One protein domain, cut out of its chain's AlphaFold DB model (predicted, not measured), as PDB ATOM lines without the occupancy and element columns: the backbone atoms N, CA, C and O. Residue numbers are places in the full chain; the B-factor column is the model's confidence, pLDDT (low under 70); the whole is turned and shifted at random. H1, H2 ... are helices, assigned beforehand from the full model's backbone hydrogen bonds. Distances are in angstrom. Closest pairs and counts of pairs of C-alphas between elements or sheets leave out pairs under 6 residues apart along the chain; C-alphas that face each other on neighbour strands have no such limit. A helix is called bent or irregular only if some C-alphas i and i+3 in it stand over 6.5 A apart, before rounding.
ATOM      1  N   GLN A  55     210.691 176.052  97.709       65.25
ATOM      2  CA  GLN A  55     211.009 177.055  98.722       65.25
ATOM      3  C   GLN A  55     212.201 177.932  98.313       65.25
ATOM      4  O   GLN A  55     212.140 179.149  98.470       65.25
ATOM      5  N   LEU A  56     213.231 177.342  97.693       62.19
ATOM      6  CA  LEU A  56     214.316 178.087  97.045       62.19
ATOM      7  C   LEU A  56     213.787 179.019  95.970       62.19
ATOM      8  O   LEU A  56     214.269 180.135  95.887       62.19
ATOM      9  N   GLY A  57     212.833 178.579  95.145       69.94
ATOM     10  CA  GLY A  57     212.269 179.422  94.092       69.94
ATOM     11  C   GLY A  57     211.688 180.716  94.660       69.94
ATOM     12  O   GLY A  57     212.049 181.799  94.213       69.94
ATOM     13  N   THR A  58     210.856 180.611  95.699       74.75
ATOM     14  CA  THR A  58     210.242 181.785  96.333       74.75
ATOM     15  C   THR A  58     211.270 182.674  97.035       74.75
ATOM     16  O   THR A  58     211.310 183.871  96.756       74.75
ATOM     17  N   LEU A  59     212.133 182.107  97.889       74.25
ATOM     18  CA  LEU A  59     213.139 182.881  98.630       74.25
ATOM     19  C   LEU A  59     214.170 183.524  97.701       74.25
ATOM     20  O   LEU A  59     214.558 184.665  97.920       74.25
ATOM     21  N   LYS A  60     214.576 182.827  96.636       78.94
ATOM     22  CA  LYS A  60     215.495 183.357  95.627       78.94
ATOM     23  C   LYS A  60     214.864 184.511  94.857       78.94
ATOM     24  O   LYS A  60     215.514 185.534  94.694       78.94
ATOM     25  N   ASN A  61     213.610 184.380  94.425       81.06
ATOM     26  CA  ASN A  61     212.916 185.460  93.719       81.06
ATOM     27  C   ASN A  61     212.755 186.701  94.606       81.06
ATOM     28  O   ASN A  61     212.959 187.820  94.142       81.06
ATOM     29  N   GLN A  62     212.426 186.506  95.887       80.62
ATOM     30  CA  GLN A  62     212.372 187.600  96.855       80.62
ATOM     31  C   GLN A  62     213.759 188.218  97.052       80.62
ATOM     32  O   GLN A  62     213.905 189.426  96.920       80.62
ATOM     33  N   TYR A  63     214.793 187.410  97.282       81.94
ATOM     34  CA  TYR A  63     216.167 187.893  97.428       81.94
ATOM     35  C   TYR A  63     216.618 188.724  96.216       81.94
ATOM     36  O   TYR A  63     217.117 189.832  96.388       81.94
ATOM     37  N   GLU A  64     216.375 188.241  94.994       84.50
ATOM     38  CA  GLU A  64     216.703 188.972  93.765       84.50
ATOM     39  C   GLU A  64     215.938 190.297  93.640       84.50
ATOM     40  O   GLU A  64     216.490 191.272  93.131       84.50
ATOM     41  N   TYR A  65     214.688 190.358  94.110       86.06
ATOM     42  CA  TYR A  65     213.945 191.615  94.195       86.06
ATOM     43  C   TYR A  65     214.641 192.604  95.140       86.06
ATOM     44  O   TYR A  65     214.882 193.748  94.756       86.06
ATOM     45  N   TYR A  66     215.037 192.176  96.340       83.88
ATOM     46  CA  TYR A  66     215.742 193.049  97.282       83.88
ATOM     47  C   TYR A  66     217.120 193.484  96.762       83.88
ATOM     48  O   TYR A  66     217.502 194.645  96.901       83.88
ATOM     49  N   GLU A  67     217.852 192.588  96.110       81.38
ATOM     50  CA  GLU A  67     219.166 192.892  95.544       81.38
ATOM     51  C   GLU A  67     219.078 193.866  94.357       81.38
ATOM     52  O   GLU A  67     219.788 194.869  94.316       81.38
ATOM     53  N   LYS A  68     218.184 193.614  93.395       84.25
ATOM     54  CA  LYS A  68     218.112 194.404  92.154       84.25
ATOM     55  C   LYS A  68     217.232 195.640  92.287       84.25
ATOM     56  O   LYS A  68     217.587 196.701  91.785       84.25
ATOM     57  N   GLN A  69     216.073 195.507  92.925       81.38
ATOM     58  CA  GLN A  69     215.079 196.579  92.982       81.38
ATOM     59  C   GLN A  69     215.317 197.479  94.187       81.38
ATOM     60  O   GLN A  69     215.471 198.682  94.005       81.38
ATOM     61  N   VAL A  70     215.443 196.915  95.392       81.69
ATOM     62  CA  VAL A  70     215.603 197.723  96.614       81.69
ATOM     63  C   VAL A  70     217.010 198.310  96.716       81.69
ATOM     64  O   VAL A  70     217.173 199.526  96.804       81.69
ATOM     65  N   LEU A  71     218.053 197.478  96.662       81.12
ATOM     66  CA  LEU A  71     219.431 197.967  96.779       81.12
ATOM     67  C   LEU A  71     219.895 198.731  95.531       81.12
ATOM     68  O   LEU A  71     220.689 199.666  95.680       81.12
ATOM     69  N   GLY A  72     219.389 198.367  94.347       79.88
ATOM     70  CA  GLY A  72     219.684 199.037  93.077       79.88
ATOM     71  C   GLY A  72     219.025 200.412  92.916       79.88
ATOM     72  O   GLY A  72     219.625 201.287  92.300       79.88
ATOM     73  N   HIS A  73     217.853 200.647  93.523       83.62
ATOM     74  CA  HIS A  73     217.118 201.923  93.432       83.62
ATOM     75  C   HIS A  73     217.000 202.656  94.777       83.62
ATOM     76  O   HIS A  73     216.124 203.499  94.968       83.62
ATOM     77  N   PHE A  74     217.918 202.375  95.703       83.44
ATOM     78  CA  PHE A  74     217.899 202.898  97.072       83.44
ATOM     79  C   PHE A  74     217.793 204.434  97.156       83.44
ATOM     80  O   PHE A  74     217.172 204.976  98.073       83.44
ATOM     81  N   SER A  75     218.397 205.161  96.209       79.44
ATOM     82  CA  SER A  75     218.386 206.631  96.184       79.44
ATOM     83  C   SER A  75     216.969 207.211  96.133       79.44
ATOM     84  O   SER A  75     216.717 208.225  96.784       79.44
ATOM     85  N   GLY A  76     216.043 206.540  95.443       83.19
ATOM     86  CA  GLY A  76     214.644 206.952  95.313       83.19
ATOM     87  C   GLY A  76     213.744 206.551  96.484       83.19
ATOM     88  O   GLY A  76     212.613 207.020  96.560       83.19
ATOM     89  N   CYS A  77     214.216 205.707  97.405       86.06
ATOM     90  CA  CYS A  77     213.407 205.245  98.529       86.06
ATOM     91  C   CYS A  77     213.279 206.315  99.619       86.06
ATOM     92  O   CYS A  77     214.268 206.955 100.014       86.06
ATOM     93  N   THR A  78     212.066 206.451 100.157       87.75
ATOM     94  CA  THR A  78     211.814 207.182 101.404       87.75
ATOM     95  C   THR A  78     212.248 206.346 102.604       87.75
ATOM     96  O   THR A  78     212.382 205.123 102.521       87.75
ATOM     97  N   ARG A  79     212.421 206.981 103.765       84.25
ATOM     98  CA  ARG A  79     212.682 206.279 105.026       84.25
ATOM     99  C   ARG A  79     211.599 205.250 105.339       84.25
ATOM    100  O   ARG A  79     211.906 204.175 105.842       84.25
ATOM    101  N   LYS A  80     210.343 205.564 105.014       80.81
ATOM    102  CA  LYS A  80     209.208 204.656 105.195       80.81
ATOM    103  C   LYS A  80     209.340 203.397 104.351       80.81
ATOM    104  O   LYS A  80     209.124 202.312 104.881       80.81
ATOM    105  N   ASP A  81     209.722 203.537 103.085       84.00
ATOM    106  CA  ASP A  81     209.917 202.388 102.194       84.00
ATOM    107  C   ASP A  81     211.030 201.483 102.730       84.00
ATOM    108  O   ASP A  81     210.851 200.276 102.859       84.00
ATOM    109  N   LEU A  82     212.154 202.081 103.139       83.38
ATOM    110  CA  LEU A  82     213.284 201.349 103.716       83.38
ATOM    111  C   LEU A  82     212.912 200.634 105.015       83.38
ATOM    112  O   LEU A  82     213.275 199.476 105.208       83.38
ATOM    113  N   TYR A  83     212.152 201.295 105.886       78.75
ATOM    114  CA  TYR A  83     211.663 200.691 107.119       78.75
ATOM    115  C   TYR A  83     210.709 199.520 106.842       78.75
ATOM    116  O   TYR A  83     210.810 198.473 107.477       78.75
ATOM    117  N   GLN A  84     209.826 199.654 105.851       81.12
ATOM    118  CA  GLN A  84     208.940 198.572 105.425       81.12
ATOM    119  C   GLN A  84     209.736 197.361 104.908       81.12
ATOM    120  O   GLN A  84     209.448 196.229 105.293       81.12
ATOM    121  N   TYR A  85     210.777 197.594 104.107       82.00
ATOM    122  CA  TYR A  85     211.688 196.545 103.641       82.00
ATOM    123  C   TYR A  85     212.420 195.844 104.788       82.00
ATOM    124  O   TYR A  85     212.535 194.621 104.780       82.00
ATOM    125  N   ILE A  86     212.874 196.593 105.794       81.44
ATOM    126  CA  ILE A  86     213.486 196.034 107.008       81.44
ATOM    127  C   ILE A  86     212.507 195.078 107.706       81.44
ATOM    128  O   ILE A  86     212.867 193.928 107.957       81.44
ATOM    129  N   LEU A  87     211.260 195.504 107.944       77.94
ATOM    130  CA  LEU A  87     210.236 194.672 108.593       77.94
ATOM    131  C   LEU A  87     209.918 193.394 107.803       77.94
ATOM    132  O   LEU A  87     209.718 192.321 108.377       77.94
ATOM    133  N   GLU A  88     209.856 193.492 106.478       82.12
ATOM    134  CA  GLU A  88     209.623 192.337 105.610       82.12
ATOM    135  C   GLU A  88     210.788 191.341 105.648       82.12
ATOM    136  O   GLU A  88     210.555 190.132 105.719       82.12
ATOM    137  N   ILE A  89     212.034 191.826 105.663       79.25
ATOM    138  CA  ILE A  89     213.223 190.977 105.805       79.25
ATOM    139  C   ILE A  89     213.230 190.277 107.165       79.25
ATOM    140  O   ILE A  89     213.473 189.071 107.218       79.25
ATOM    141  N   GLU A  90     212.924 190.988 108.254       78.62
ATOM    142  CA  GLU A  90     212.824 190.391 109.593       78.62
ATOM    143  C   GLU A  90     211.783 189.276 109.630       78.62
ATOM    144  O   GLU A  90     212.059 188.180 110.121       78.62
ATOM    145  N   LYS A  91     210.602 189.521 109.054       78.06
ATOM    146  CA  LYS A  91     209.542 188.515 108.957       78.06
ATOM    147  C   LYS A  91     210.000 187.291 108.162       78.06
ATOM    148  O   LYS A  91     209.722 186.163 108.568       78.06
ATOM    149  N   THR A  92     210.721 187.494 107.062       78.19
ATOM    150  CA  THR A  92     211.293 186.396 106.275       78.19
ATOM    151  C   THR A  92     212.322 185.600 107.073       78.19
ATOM    152  O   THR A  92     212.256 184.372 107.085       78.19
ATOM    153  N   ILE A  93     213.237 186.263 107.785       78.31
ATOM    154  CA  ILE A  93     214.223 185.587 108.642       78.31
ATOM    155  C   ILE A  93     213.511 184.759 109.717       78.31
ATOM    156  O   ILE A  93     213.807 183.574 109.858       78.31
ATOM    157  N   GLN A  94     212.525 185.337 110.408       76.19
ATOM    158  CA  GLN A  94     211.740 184.636 111.429       76.19
ATOM    159  C   GLN A  94     211.018 183.413 110.862       76.19
ATOM    160  O   GLN A  94     211.006 182.355 111.491       76.19
ATOM    161  N   GLN A  95     210.439 183.528 109.665       75.88
ATOM    162  CA  GLN A  95     209.809 182.393 109.000       75.88
ATOM    163  C   GLN A  95     210.833 181.286 108.712       75.88
ATOM    164  O   GLN A  95     210.576 180.122 109.019       75.88
ATOM    165  N   ILE A  96     212.005 181.638 108.173       77.81
ATOM    166  CA  ILE A  96     213.078 180.677 107.885       77.81
ATOM    167  C   ILE A  96     213.554 179.987 109.173       77.81
ATOM    168  O   ILE A  96     213.785 178.777 109.179       77.81
ATOM    169  N   GLU A  97     213.673 180.724 110.277       78.00
ATOM    170  CA  GLU A  97     214.060 180.182 111.583       78.00
ATOM    171  C   GLU A  97     213.002 179.230 112.160       78.00
ATOM    172  O   GLU A  97     213.344 178.141 112.628       78.00
ATOM    173  N   GLN A  98     211.717 179.587 112.091       76.31
ATOM    174  CA  GLN A  98     210.612 178.720 112.527       76.31
ATOM    175  C   GLN A  98     210.556 177.424 111.711       76.31
ATOM    176  O   GLN A  98     210.388 176.326 112.257       76.31
ATOM    177  N   GLU A  99     210.748 177.531 110.398       75.25
ATOM    178  CA  GLU A  99     210.849 176.378 109.511       75.25
ATOM    179  C   GLU A  99     212.089 175.539 109.829       75.25
ATOM    180  O   GLU A  99     211.997 174.315 109.860       75.25
ATOM    181  N   GLN A 100     213.236 176.153 110.128       78.75
ATOM    182  CA  GLN A 100     214.444 175.435 110.542       78.75
ATOM    183  C   GLN A 100     214.233 174.634 111.832       78.75
ATOM    184  O   GLN A 100     214.770 173.529 111.954       78.75
ATOM    185  N   GLN A 101     213.476 175.179 112.787       75.19
ATOM    186  CA  GLN A 101     213.142 174.505 114.044       75.19
ATOM    187  C   GLN A 101     212.157 173.347 113.837       75.19
ATOM    188  O   GLN A 101     212.275 172.320 114.504       75.19
ATOM    189  N   SER A 102     211.221 173.495 112.896       70.69
ATOM    190  CA  SER A 102     210.154 172.518 112.637       70.69
ATOM    191  C   SER A 102     210.548 171.409 111.649       70.69
ATOM    192  O   SER A 102     209.867 170.389 111.563       70.69
ATOM    193  N   ASN A 103     211.628 171.592 110.881       68.25
ATOM    194  CA  ASN A 103     212.027 170.680 109.807       68.25
ATOM    195  C   ASN A 103     213.150 169.700 110.186       68.25
ATOM    196  O   ASN A 103     213.876 169.849 111.168       68.25
ATOM    197  N   MET A 104     213.316 168.674 109.340       64.31
ATOM    198  CA  MET A 104     214.360 167.655 109.478       64.31
ATOM    199  C   MET A 104     215.762 168.264 109.622       64.31
ATOM    200  O   MET A 104     216.160 169.145 108.860       64.31
ATOM    201  N   PHE A 105     216.566 167.675 110.513       64.31
ATOM    202  CA  PHE A 105     217.957 168.055 110.791       64.31
ATOM    203  C   PHE A 105     218.823 168.270 109.531       64.31
ATOM    204  O   PHE A 105     219.652 169.178 109.500       64.31
ATOM    205  N   LEU A 106     218.592 167.493 108.466       63.47
ATOM    206  CA  LEU A 106     219.327 167.575 107.196       63.47
ATOM    207  C   LEU A 106     219.154 168.913 106.447       63.47
ATOM    208  O   LEU A 106     219.971 169.236 105.585       63.47
ATOM    209  N   LEU A 107     218.120 169.701 106.757       67.81
ATOM    210  CA  LEU A 107     217.876 171.014 106.149       67.81
ATOM    211  C   LEU A 107     218.539 172.171 106.915       67.81
ATOM    212  O   LEU A 107     218.623 173.278 106.385       67.81
ATOM    213  N   LYS A 108     219.078 171.935 108.121       72.75
ATOM    214  CA  LYS A 108     219.703 172.991 108.942       72.75
ATOM    215  C   LYS A 108     220.815 173.771 108.225       72.75
ATOM    216  O   LYS A 108     220.809 174.996 108.342       72.75
ATOM    217  N   PRO A 109     221.741 173.142 107.468       72.75
ATOM    218  CA  PRO A 109     222.780 173.889 106.758       72.75
ATOM    219  C   PRO A 109     222.211 174.820 105.681       72.75
ATOM    220  O   PRO A 109     222.738 175.909 105.472       72.75
ATOM    221  N   PHE A 110     221.128 174.404 105.020       78.38
ATOM    222  CA  PHE A 110     220.453 175.205 104.003       78.38
ATOM    223  C   PHE A 110     219.806 176.449 104.623       78.38
ATOM    224  O   PHE A 110     220.102 177.561 104.193       78.38
ATOM    225  N   TYR A 111     219.018 176.278 105.686       77.50
ATOM    226  CA  TYR A 111     218.414 177.406 106.397       77.50
ATOM    227  C   TYR A 111     219.459 178.377 106.953       77.50
ATOM    228  O   TYR A 111     219.315 179.586 106.808       77.50
ATOM    229  N   GLY A 112     220.572 177.859 107.485       73.81
ATOM    230  CA  GLY A 112     221.679 178.698 107.944       73.81
ATOM    231  C   GLY A 112     222.315 179.545 106.833       73.81
ATOM    232  O   GLY A 112     222.722 180.676 107.091       73.81
ATOM    233  N   GLN A 113     222.399 179.036 105.599       78.56
ATOM    234  CA  GLN A 113     222.875 179.826 104.456       78.56
ATOM    235  C   GLN A 113     221.876 180.917 104.060       78.56
ATOM    236  O   GLN A 113     222.291 182.049 103.822       78.56
ATOM    237  N   GLU A 114     220.581 180.603 104.019       79.00
ATOM    238  CA  GLU A 114     219.548 181.581 103.665       79.00
ATOM    239  C   GLU A 114     219.431 182.693 104.715       79.00
ATOM    240  O   GLU A 114     219.464 183.867 104.356       79.00
ATOM    241  N   ILE A 115     219.439 182.361 106.012       78.88
ATOM    242  CA  ILE A 115     219.454 183.360 107.096       78.88
ATOM    243  C   ILE A 115     220.649 184.312 106.946       78.88
ATOM    244  O   ILE A 115     220.499 185.524 107.079       78.88
ATOM    245  N   ARG A 116     221.845 183.801 106.618       77.19
ATOM    246  CA  ARG A 116     223.031 184.648 106.394       77.19
ATOM    247  C   ARG A 116     222.860 185.605 105.216       77.19
ATOM    248  O   ARG A 116     223.272 186.756 105.326       77.19
ATOM    249  N   LYS A 117     222.261 185.152 104.112       80.25
ATOM    250  CA  LYS A 117     221.981 186.008 102.949       80.25
ATOM    251  C   LYS A 117     221.005 187.126 103.299       80.25
ATOM    252  O   LYS A 117     221.272 188.281 102.982       80.25
ATOM    253  N   TRP A 118     219.911 186.794 103.983       81.06
ATOM    254  CA  TRP A 118     218.916 187.778 104.408       81.06
ATOM    255  C   TRP A 118     219.480 188.769 105.427       81.06
ATOM    256  O   TRP A 118     219.282 189.970 105.269       81.06
ATOM    257  N   ASN A 119     220.287 188.304 106.385       78.75
ATOM    258  CA  ASN A 119     221.014 189.179 107.310       78.75
ATOM    259  C   ASN A 119     221.981 190.132 106.589       78.75
ATOM    260  O   ASN A 119     222.142 191.275 107.008       78.75
ATOM    261  N   ALA A 120     222.616 189.693 105.499       78.69
ATOM    262  CA  ALA A 120     223.491 190.558 104.713       78.69
ATOM    263  C   ALA A 120     222.715 191.656 103.966       78.69
ATOM    264  O   ALA A 120     223.212 192.775 103.854       78.69
ATOM    265  N   ILE A 121     221.508 191.371 103.463       78.31
ATOM    266  CA  ILE A 121     220.637 192.404 102.876       78.31
ATOM    267  C   ILE A 121     220.144 193.358 103.961       78.31
ATOM    268  O   ILE A 121     220.211 194.569 103.766       78.31
ATOM    269  N   PHE A 122     219.694 192.820 105.096       80.00
ATOM    270  CA  PHE A 122     219.264 193.609 106.246       80.00
ATOM    271  C   PHE A 122     220.330 194.642 106.623       80.00
ATOM    272  O   PHE A 122     220.050 195.837 106.602       80.00
ATOM    273  N   ALA A 123     221.568 194.184 106.848       76.00
ATOM    274  CA  ALA A 123     222.697 195.041 107.201       76.00
ATOM    275  C   ALA A 123     222.965 196.126 106.143       76.00
ATOM    276  O   ALA A 123     223.151 197.293 106.473       76.00
ATOM    277  N   GLN A 124     222.926 195.771 104.857       77.94
ATOM    278  CA  GLN A 124     223.133 196.745 103.783       77.94
ATOM    279  C   GLN A 124     222.049 197.826 103.746       77.94
ATOM    280  O   GLN A 124     222.360 198.995 103.516       77.94
ATOM    281  N   ILE A 125     220.781 197.458 103.947       78.56
ATOM    282  CA  ILE A 125     219.681 198.427 103.972       78.56
ATOM    283  C   ILE A 125     219.803 199.324 105.202       78.56
ATOM    284  O   ILE A 125     219.686 200.540 105.058       78.56
ATOM    285  N   THR A 126     220.082 198.763 106.382       79.31
ATOM    286  CA  THR A 126     220.238 199.549 107.613       79.31
ATOM    287  C   THR A 126     221.416 200.510 107.534       79.31
ATOM    288  O   THR A 126     221.261 201.673 107.900       79.31
ATOM    289  N   ASP A 127     222.555 200.076 106.990       78.50
ATOM    290  CA  ASP A 127     223.745 200.919 106.842       78.50
ATOM    291  C   ASP A 127     223.479 202.073 105.877       78.50
ATOM    292  O   ASP A 127     223.713 203.238 106.201       78.50
ATOM    293  N   LYS A 128     222.917 201.778 104.698       81.56
ATOM    294  CA  LYS A 128     222.555 202.825 103.737       81.56
ATOM    295  C   LYS A 128     221.497 203.777 104.306       81.56
ATOM    296  O   LYS A 128     221.538 204.971 104.016       81.56
ATOM    297  N   MET A 129     220.558 203.270 105.110       85.00
ATOM    298  CA  MET A 129     219.528 204.080 105.765       85.00
ATOM    299  C   MET A 129     220.142 205.025 106.799       85.00
ATOM    300  O   MET A 129     219.820 206.207 106.788       85.00
ATOM    301  N   SER A 130     221.066 204.535 107.627       82.88
ATOM    302  CA  SER A 130     221.817 205.343 108.597       82.88
ATOM    303  C   SER A 130     222.631 206.452 107.916       82.88
ATOM    304  O   SER A 130     222.590 207.608 108.342       82.88
ATOM    305  N   VAL A 131     223.340 206.123 106.830       84.62
ATOM    306  CA  VAL A 131     224.126 207.104 106.069       84.62
ATOM    307  C   VAL A 131     223.219 208.176 105.471       84.62
ATOM    308  O   VAL A 131     223.545 209.360 105.548       84.62
ATOM    309  N   LYS A 132     222.073 207.777 104.905       88.12
ATOM    310  CA  LYS A 132     221.106 208.719 104.340       88.12
ATOM    311  C   LYS A 132     220.493 209.595 105.431       88.12
ATOM    312  O   LYS A 132     220.524 210.806 105.285       88.12
ATOM    313  N   ASP A 133     220.053 209.030 106.556       88.19
ATOM    314  CA  ASP A 133     219.582 209.810 107.713       88.19
ATOM    315  C   ASP A 133     220.584 210.889 108.120       88.19
ATOM    316  O   ASP A 133     220.213 212.042 108.321       88.19
ATOM    317  N   TYR A 134     221.860 210.513 108.221       88.94
ATOM    318  CA  TYR A 134     222.927 211.425 108.599       88.94
ATOM    319  C   TYR A 134     223.081 212.592 107.619       88.94
ATOM    320  O   TYR A 134     223.113 213.749 108.036       88.94
ATOM    321  N   GLN A 135     223.137 212.292 106.319       91.31
ATOM    322  CA  GLN A 135     223.215 213.307 105.263       91.31
ATOM    323  C   GLN A 135     222.020 214.259 105.316       91.31
ATOM    324  O   GLN A 135     222.173 215.467 105.169       91.31
ATOM    325  N   GLU A 136     220.836 213.722 105.577       92.69
ATOM    326  CA  GLU A 136     219.604 214.493 105.598       92.69
ATOM    327  C   GLU A 136     219.492 215.382 106.837       92.69
ATOM    328  O   GLU A 136     219.036 216.521 106.739       92.69
ATOM    329  N   TYR A 137     219.978 214.922 107.993       92.44
ATOM    330  CA  TYR A 137     220.129 215.780 109.170       92.44
ATOM    331  C   TYR A 137     221.125 216.913 108.932       92.44
ATOM    332  O   TYR A 137     220.871 218.039 109.355       92.44
ATOM    333  N   LEU A 138     222.228 216.646 108.229       93.06
ATOM    334  CA  LEU A 138     223.213 217.673 107.891       93.06
ATOM    335  C   LEU A 138     222.618 218.738 106.957       93.06
ATOM    336  O   LEU A 138     222.819 219.932 107.169       93.06
ATOM    337  N   LEU A 139     221.827 218.323 105.961       92.56
ATOM    338  CA  LEU A 139     221.108 219.245 105.077       92.56
ATOM    339  C   LEU A 139     220.086 220.094 105.841       92.56
ATOM    340  O   LEU A 139     220.058 221.309 105.660       92.56
ATOM    341  N   MET A 140     219.294 219.482 106.730       91.12
ATOM    342  CA  MET A 140     218.338 220.212 107.575       91.12
ATOM    343  C   MET A 140     219.012 221.199 108.527       91.12
ATOM    344  O   MET A 140     218.440 222.245 108.814       91.12
ATOM    345  N   TYR A 141     220.187 220.853 109.056       91.69
ATOM    346  CA  TYR A 141     220.933 221.732 109.953       91.69
ATOM    347  C   TYR A 141     221.450 222.972 109.221       91.69
ATOM    348  O   TYR A 141     221.268 224.090 109.691       91.69
ATOM    349  N   ASN A 142     222.040 222.772 108.041       91.12
ATOM    350  CA  ASN A 142     222.635 223.851 107.252       91.12
ATOM    351  C   ASN A 142     221.599 224.718 106.523       91.12
ATOM    352  O   ASN A 142     221.900 225.850 106.149       91.12
ATOM    353  N   ASN A 143     220.393 224.196 106.292       89.62
ATOM    354  CA  ASN A 143     219.310 224.918 105.639       89.62
ATOM    355  C   ASN A 143     217.977 224.676 106.378       89.62
ATOM    356  O   ASN A 143     217.319 223.662 106.137       89.62
ATOM    357  N   PRO A 144     217.543 225.603 107.251       79.88
ATOM    358  CA  PRO A 144     216.295 225.475 108.010       79.88
ATOM    359  C   PRO A 144     215.030 225.348 107.146       79.88
ATOM    360  O   PRO A 144     214.074 224.681 107.559       79.88
ATOM    361  N   ASP A 145     215.053 225.933 105.944       84.56
ATOM    362  CA  ASP A 145     213.962 225.890 104.960       84.56
ATOM    363  C   ASP A 145     214.007 224.623 104.090       84.56
ATOM    364  O   ASP A 145     213.189 224.440 103.187       84.56
ATOM    365  N   TYR A 146     214.963 223.724 104.340       86.00
ATOM    366  CA  TYR A 146     215.054 222.455 103.640       86.00
ATOM    367  C   TYR A 146     213.830 221.579 103.939       86.00
ATOM    368  O   TYR A 146     213.618 221.094 105.058       86.00
ATOM    369  N   GLU A 147     213.036 221.344 102.898       77.25
ATOM    370  CA  GLU A 147     211.969 220.355 102.887       77.25
ATOM    371  C   GLU A 147     212.442 219.086 102.191       77.25
ATOM    372  O   GLU A 147     212.925 219.106 101.057       77.25
ATOM    373  N   ASN A 148     212.270 217.956 102.867       74.00
ATOM    374  CA  ASN A 148     212.717 216.674 102.362       74.00
ATOM    375  C   ASN A 148     211.580 215.656 102.296       74.00
ATOM    376  O   ASN A 148     210.944 215.344 103.303       74.00
ATOM    377  N   GLY A 149     211.388 215.063 101.116       85.00
ATOM    378  CA  GLY A 149     210.464 213.949 100.914       85.00
ATOM    379  C   GLY A 149     210.922 212.622 101.533       85.00
ATOM    380  O   GLY A 149     210.091 211.742 101.757       85.00
ATOM    381  N   TYR A 150     212.209 212.452 101.846       90.56
ATOM    382  CA  TYR A 150     212.764 211.218 102.411       90.56
ATOM    383  C   TYR A 150     212.141 210.858 103.762       90.56
ATOM    384  O   TYR A 150     211.764 209.706 103.970       90.56
ATOM    385  N   PHE A 151     211.982 211.829 104.664       85.56
ATOM    386  CA  PHE A 151     211.391 211.610 105.987       85.56
ATOM    387  C   PHE A 151     209.860 211.675 105.998       85.56
ATOM    388  O   PHE A 151     209.259 211.720 107.070       85.56
ATOM    389  N   LYS A 152     209.196 211.652 104.837       84.00
ATOM    390  CA  LYS A 152     207.732 211.683 104.765       84.00
ATOM    391  C   LYS A 152     207.115 210.557 105.609       84.00
ATOM    392  O   LYS A 152     207.400 209.378 105.398       84.00
ATOM    393  N   GLY A 153     206.250 210.926 106.557       76.50
ATOM    394  CA  GLY A 153     205.646 209.996 107.524       76.50
ATOM    395  C   GLY A 153     206.485 209.741 108.783       76.50
ATOM    396  O   GLY A 153     206.104 208.906 109.600       76.50
ATOM    397  N   PHE A 154     207.601 210.456 108.952       81.44
ATOM    398  CA  PHE A 154     208.454 210.476 110.145       81.44
ATOM    399  C   PHE A 154     208.559 211.897 110.728       81.44
ATOM    400  O   PHE A 154     209.589 212.278 111.282       81.44
ATOM    401  N   ASP A 155     207.483 212.681 110.649       80.62
ATOM    402  CA  ASP A 155     207.475 214.104 111.026       80.62
ATOM    403  C   ASP A 155     207.815 214.336 112.507       80.62
ATOM    404  O   ASP A 155     208.455 215.316 112.868       80.62
ATOM    405  N   ALA A 156     207.461 213.394 113.385       80.94
ATOM    406  CA  ALA A 156     207.849 213.454 114.794       80.94
ATOM    407  C   ALA A 156     209.377 213.366 114.988       80.94
ATOM    408  O   ALA A 156     209.932 213.989 115.894       80.94
ATOM    409  N   LEU A 157     210.065 212.596 114.138       84.31
ATOM    410  CA  LEU A 157     211.515 212.424 114.200       84.31
ATOM    411  C   LEU A 157     212.231 213.701 113.749       84.31
ATOM    412  O   LEU A 157     213.140 214.168 114.435       84.31
ATOM    413  N   THR A 158     211.805 214.275 112.623       87.75
ATOM    414  CA  THR A 158     212.361 215.532 112.102       87.75
ATOM    415  C   THR A 158     211.978 216.719 112.982       87.75
ATOM    416  O   THR A 158     212.816 217.577 113.242       87.75
ATOM    417  N   GLY A 159     210.764 216.737 113.535       87.00
ATOM    418  CA  GLY A 159     210.321 217.735 114.507       87.00
ATOM    419  C   GLY A 159     211.170 217.728 115.779       87.00
ATOM    420  O   GLY A 159     211.608 218.786 116.229       87.00
ATOM    421  N   LYS A 160     211.491 216.543 116.318       90.50
ATOM    422  CA  LYS A 160     212.403 216.422 117.467       90.50
ATOM    423  C   LYS A 160     213.805 216.938 117.136       90.50
ATOM    424  O   LYS A 160     214.362 217.687 117.930       90.50
ATOM    425  N   PHE A 161     214.347 216.580 115.972       91.81
ATOM    426  CA  PHE A 161     215.637 217.100 115.507       91.81
ATOM    427  C   PHE A 161     215.641 218.634 115.443       91.81
ATOM    428  O   PHE A 161     216.477 219.271 116.082       91.81
ATOM    429  N   LYS A 162     214.663 219.228 114.744       92.31
ATOM    430  CA  LYS A 162     214.536 220.686 114.591       92.31
ATOM    431  C   LYS A 162     214.377 221.389 115.941       92.31
ATOM    432  O   LYS A 162     214.993 222.423 116.161       92.31
ATOM    433  N   SER A 163     213.602 220.811 116.859       93.19
ATOM    434  CA  SER A 163     213.419 221.359 118.207       93.19
ATOM    435  C   SER A 163     214.718 221.399 119.015       93.19
ATOM    436  O   SER A 163     214.928 222.366 119.740       93.19
ATOM    437  N   ILE A 164     215.564 220.367 118.920       94.31
ATOM    438  CA  ILE A 164     216.858 220.326 119.622       94.31
ATOM    439  C   ILE A 164     217.848 221.294 118.962       94.31
ATOM    440  O   ILE A 164     218.542 222.035 119.649       94.31
ATOM    441  N   ALA A 165     217.880 221.339 117.627       92.06
ATOM    442  CA  ALA A 165     218.728 222.282 116.902       92.06
ATOM    443  C   ALA A 165     218.375 223.742 117.248       92.06
ATOM    444  O   ALA A 165     219.261 224.547 117.522       92.06
ATOM    445  N   ALA A 166     217.082 224.072 117.318       92.44
ATOM    446  CA  ALA A 166     216.608 225.413 117.656       92.44
ATOM    447  C   ALA A 166     216.866 225.815 119.119       92.44
ATOM    448  O   ALA A 166     216.939 227.006 119.411       92.44
ATOM    449  N   SER A 167     217.012 224.858 120.045       93.94
ATOM    450  CA  SER A 167     217.315 225.169 121.447       93.94
ATOM    451  C   SER A 167     218.782 225.543 121.682       93.94
ATOM    452  O   SER A 167     219.115 225.991 122.777       93.94
ATOM    453  N   GLY A 168     219.660 225.340 120.691       91.19
ATOM    454  CA  GLY A 168     221.101 225.584 120.806       91.19
ATOM    455  C   GLY A 168     221.852 224.559 121.666       91.19
ATOM    456  O   GLY A 168     223.037 224.741 121.943       91.19
ATOM    457  N   ASP A 169     221.193 223.473 122.088       94.81
ATOM    458  CA  ASP A 169     221.827 222.398 122.857       94.81
ATOM    459  C   ASP A 169     222.551 221.434 121.907       94.81
ATOM    460  O   ASP A 169     222.022 220.401 121.481       94.81
ATOM    461  N   MET A 170     223.779 221.805 121.547       94.50
ATOM    462  CA  MET A 170     224.586 221.062 120.579       94.50
ATOM    463  C   MET A 170     224.946 219.658 121.072       94.50
ATOM    464  O   MET A 170     224.971 218.718 120.285       94.50
ATOM    465  N   GLU A 171     225.154 219.461 122.376       95.25
ATOM    466  CA  GLU A 171     225.473 218.137 122.922       95.25
ATOM    467  C   GLU A 171     224.263 217.192 122.832       95.25
ATOM    468  O   GLU A 171     224.416 216.025 122.449       95.25
ATOM    469  N   ALA A 172     223.049 217.691 123.099       94.62
ATOM    470  CA  ALA A 172     221.821 216.935 122.856       94.62
ATOM    471  C   ALA A 172     221.606 216.643 121.363       94.62
ATOM    472  O   ALA A 172     221.177 215.538 121.013       94.62
ATOM    473  N   LEU A 173     221.939 217.592 120.481       94.38
ATOM    474  CA  LEU A 173     221.850 217.414 119.030       94.38
ATOM    475  C   LEU A 173     222.789 216.302 118.550       94.38
ATOM    476  O   LEU A 173     222.356 215.374 117.863       94.38
ATOM    477  N   TYR A 174     224.057 216.348 118.958       93.75
ATOM    478  CA  TYR A 174     225.055 215.352 118.574       93.75
ATOM    479  C   TYR A 174     224.682 213.958 119.068       93.75
ATOM    480  O   TYR A 174     224.787 212.984 118.320       93.75
ATOM    481  N   ARG A 175     224.186 213.858 120.307       92.25
ATOM    482  CA  ARG A 175     223.707 212.592 120.867       92.25
ATOM    483  C   ARG A 175     222.517 212.049 120.089       92.25
ATOM    484  O   ARG A 175     222.523 210.877 119.731       92.25
ATOM    485  N   PHE A 176     221.539 212.895 119.772       89.81
ATOM    486  CA  PHE A 176     220.392 212.498 118.962       89.81
ATOM    487  C   PHE A 176     220.828 211.941 117.599       89.81
ATOM    488  O   PHE A 176     220.385 210.861 117.206       89.81
ATOM    489  N   ILE A 177     221.726 212.635 116.891       87.31
ATOM    490  CA  ILE A 177     222.231 212.184 115.586       87.31
ATOM    491  C   ILE A 177     222.990 210.860 115.738       87.31
ATOM    492  O   ILE A 177     222.765 209.935 114.955       87.31
ATOM    493  N   SER A 178     223.843 210.732 116.758       85.56
ATOM    494  CA  SER A 178     224.608 209.508 117.027       85.56
ATOM    495  C   SER A 178     223.693 208.322 117.327       85.56
ATOM    496  O   SER A 178     223.844 207.264 116.726       85.56
ATOM    497  N   GLU A 179     222.664 208.501 118.157       84.94
ATOM    498  CA  GLU A 179     221.684 207.457 118.479       84.94
ATOM    499  C   GLU A 179     220.879 206.996 117.257       84.94
ATOM    500  O   GLU A 179     220.484 205.829 117.167       84.94
ATOM    501  N   LYS A 180     220.588 207.910 116.322       83.12
ATOM    502  CA  LYS A 180     219.778 207.606 115.133       83.12
ATOM    503  C   LYS A 180     220.576 207.038 113.975       83.12
ATOM    504  O   LYS A 180     220.033 206.224 113.234       83.12
ATOM    505  N   THR A 181     221.836 207.424 113.842       80.25
ATOM    506  CA  THR A 181     222.676 207.057 112.693       80.25
ATOM    507  C   THR A 181     223.793 206.085 113.064       80.25
ATOM    508  O   THR A 181     224.389 205.472 112.189       80.25
ATOM    509  N   GLY A 182     224.116 205.917 114.343       80.12
ATOM    510  CA  GLY A 182     225.300 205.172 114.774       80.12
ATOM    511  C   GLY A 182     226.622 205.853 114.401       80.12
ATOM    512  O   GLY A 182     227.679 205.247 114.560       80.12
ATOM    513  N   MET A 183     226.592 207.096 113.897       80.19
ATOM    514  CA  MET A 183     227.807 207.845 113.584       80.19
ATOM    515  C   MET A 183     228.564 208.213 114.875       80.19
ATOM    516  O   MET A 183     227.926 208.569 115.875       80.19
ATOM    517  N   PRO A 184     229.911 208.162 114.870       83.25
ATOM    518  CA  PRO A 184     230.718 208.557 116.023       83.25
ATOM    519  C   PRO A 184     230.499 210.023 116.395       83.25
ATOM    520  O   PRO A 184     230.456 210.887 115.513       83.25
ATOM    521  N   MET A 185     230.405 210.318 117.694       83.94
ATOM    522  CA  MET A 185     230.187 211.686 118.181       83.94
ATOM    523  C   MET A 185     231.270 212.655 117.709       83.94
ATOM    524  O   MET A 185     230.954 213.799 117.405       83.94
ATOM    525  N   GLU A 186     232.524 212.218 117.608       88.19
ATOM    526  CA  GLU A 186     233.642 213.048 117.153       88.19
ATOM    527  C   GLU A 186     233.435 213.522 115.712       88.19
ATOM    528  O   GLU A 186     233.651 214.694 115.404       88.19
ATOM    529  N   LYS A 187     232.953 212.625 114.843       87.81
ATOM    530  CA  LYS A 187     232.631 212.961 113.455       87.81
ATOM    531  C   LYS A 187     231.465 213.944 113.392       87.81
ATOM    532  O   LYS A 187     231.539 214.942 112.690       87.81
ATOM    533  N   ILE A 188     230.410 213.687 114.166       86.31
ATOM    534  CA  ILE A 188     229.231 214.560 114.207       86.31
ATOM    535  C   ILE A 188     229.617 215.964 114.686       86.31
ATOM    536  O   ILE A 188     229.215 216.941 114.067       86.31
ATOM    537  N   LYS A 189     230.430 216.066 115.743       93.50
ATOM    538  CA  LYS A 189     230.940 217.345 116.254       93.50
ATOM    539  C   LYS A 189     231.674 218.124 115.167       93.50
ATOM    540  O   LYS A 189     231.411 219.307 115.011       93.50
ATOM    541  N   SER A 190     232.540 217.462 114.402       93.06
ATOM    542  CA  SER A 190     233.276 218.099 113.304       93.06
ATOM    543  C   SER A 190     232.366 218.620 112.189       93.06
ATOM    544  O   SER A 190     232.636 219.685 111.650       93.06
ATOM    545  N   ASP A 191     231.322 217.873 111.828       90.88
ATOM    546  CA  ASP A 191     230.479 218.189 110.667       90.88
ATOM    547  C   ASP A 191     229.345 219.192 110.996       90.88
ATOM    548  O   ASP A 191     228.772 219.784 110.085       90.88
ATOM    549  N   PHE A 192     229.012 219.382 112.282       89.56
ATOM    550  CA  PHE A 192     227.912 220.230 112.782       89.56
ATOM    551  C   PHE A 192     228.399 221.354 113.727       89.56
ATOM    552  O   PHE A 192     227.656 221.778 114.616       89.56
ATOM    553  N   SER A 193     229.657 221.781 113.605       84.19
ATOM    554  CA  SER A 193     230.206 222.972 114.285       84.19
ATOM    555  C   SER A 193     230.414 224.099 113.286       84.19
ATOM    556  O   SER A 193     230.221 225.264 113.690       84.19
TER     557      SER A 193
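What this domain is: This is residues 55 to 193 of the 193 residues of an uncharacterized protein of Bacillus sp. JC-7 (UniProt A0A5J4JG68). One very long helix, H3, is the spine of a rod; H2 folds back along its first part as a helical hairpin, with H1 beside this pair, and at its other end the short helices H4, H5 and H6 make a small head. The long link of residues 143 to 154 loops back from the end of H3 to the start of H4. The printed part has 139 residues, with six named helices in the order H1 to H6 and no named strand, and its class is all helix. It is loose, with a radius of gyration of the C-alphas of 18.7 A, and spans 59 by 26 by 23 A.

Where its parts are: Find C-alpha 105 at (217.957, 168.055, 110.791); from there H3 runs 56.1 A through residues 105 to 142, to C-alpha 142 at (222.635, 223.851, 107.252). H3 is irregular: C-alphas 106 and 109 are 7.2 A apart. Before it come H1, residues 55 to 70, 21.3 A long, and H2, residues 79 to 102, 34.7 A. H1 is neither bent nor irregular, but only just: C-alphas 67 and 70 are 6.1 A apart. After H3 look for H4 at residues 155 to 166, H5 at 170 to 181, and H6 at 185 to 191, 9.9 A long, ending at C-alpha 191 at (230.479, 218.189, 110.667).

How they stand to each other: Start from H3, the hub, which touches H1, H2, H4 and H5; these five form a bundle, a group of helices in which each touches at least one other. H2 touches it closest at the C-alphas of Ile 93 and Ile 115, 5.9 A, at a shallow tilt of 16 degrees, opposite ways. H1 only just touches it, with 3 pairs of C-alphas within 8 A, the closest those of Tyr 66 and Ile 121, 7.5 A. H1 and H2 are near each other. Look next at residues 130 to 137 of H3, where H5 touches it; the closest C-alphas are those of Ser 130 and Thr 181, 4.5 A. H4 touches H3 with residues 161 to 165 alone, closest at the C-alphas of Tyr 141 and Ala 165, 7.3 A, at a steep tilt of 43 degrees. H4 and H5 form a helical hairpin, closest at the C-alphas of Ile 164 and Leu 173, 5.8 A. H6 touches H5, about perpendicular at 73 degrees, closest at the C-alphas of Tyr 174 and Ile 188, 6.1 A. H1 and H2 are apart from H4, H5 and H6. In H1, H2, H4, H5 and H6 every O i to N i+4 pair is within hydrogen-bond range; in H3, 32 of 34 are.

The domain as a whole: The two C-alphas farthest apart, those of Leu 106 and Gly 168, are 59.6 A apart. The printed part has no cut, and the link from H3 to H4 is long. Its mean pLDDT is 82.6; look for values under 70 at residues 55 to 57 and 103 to 107.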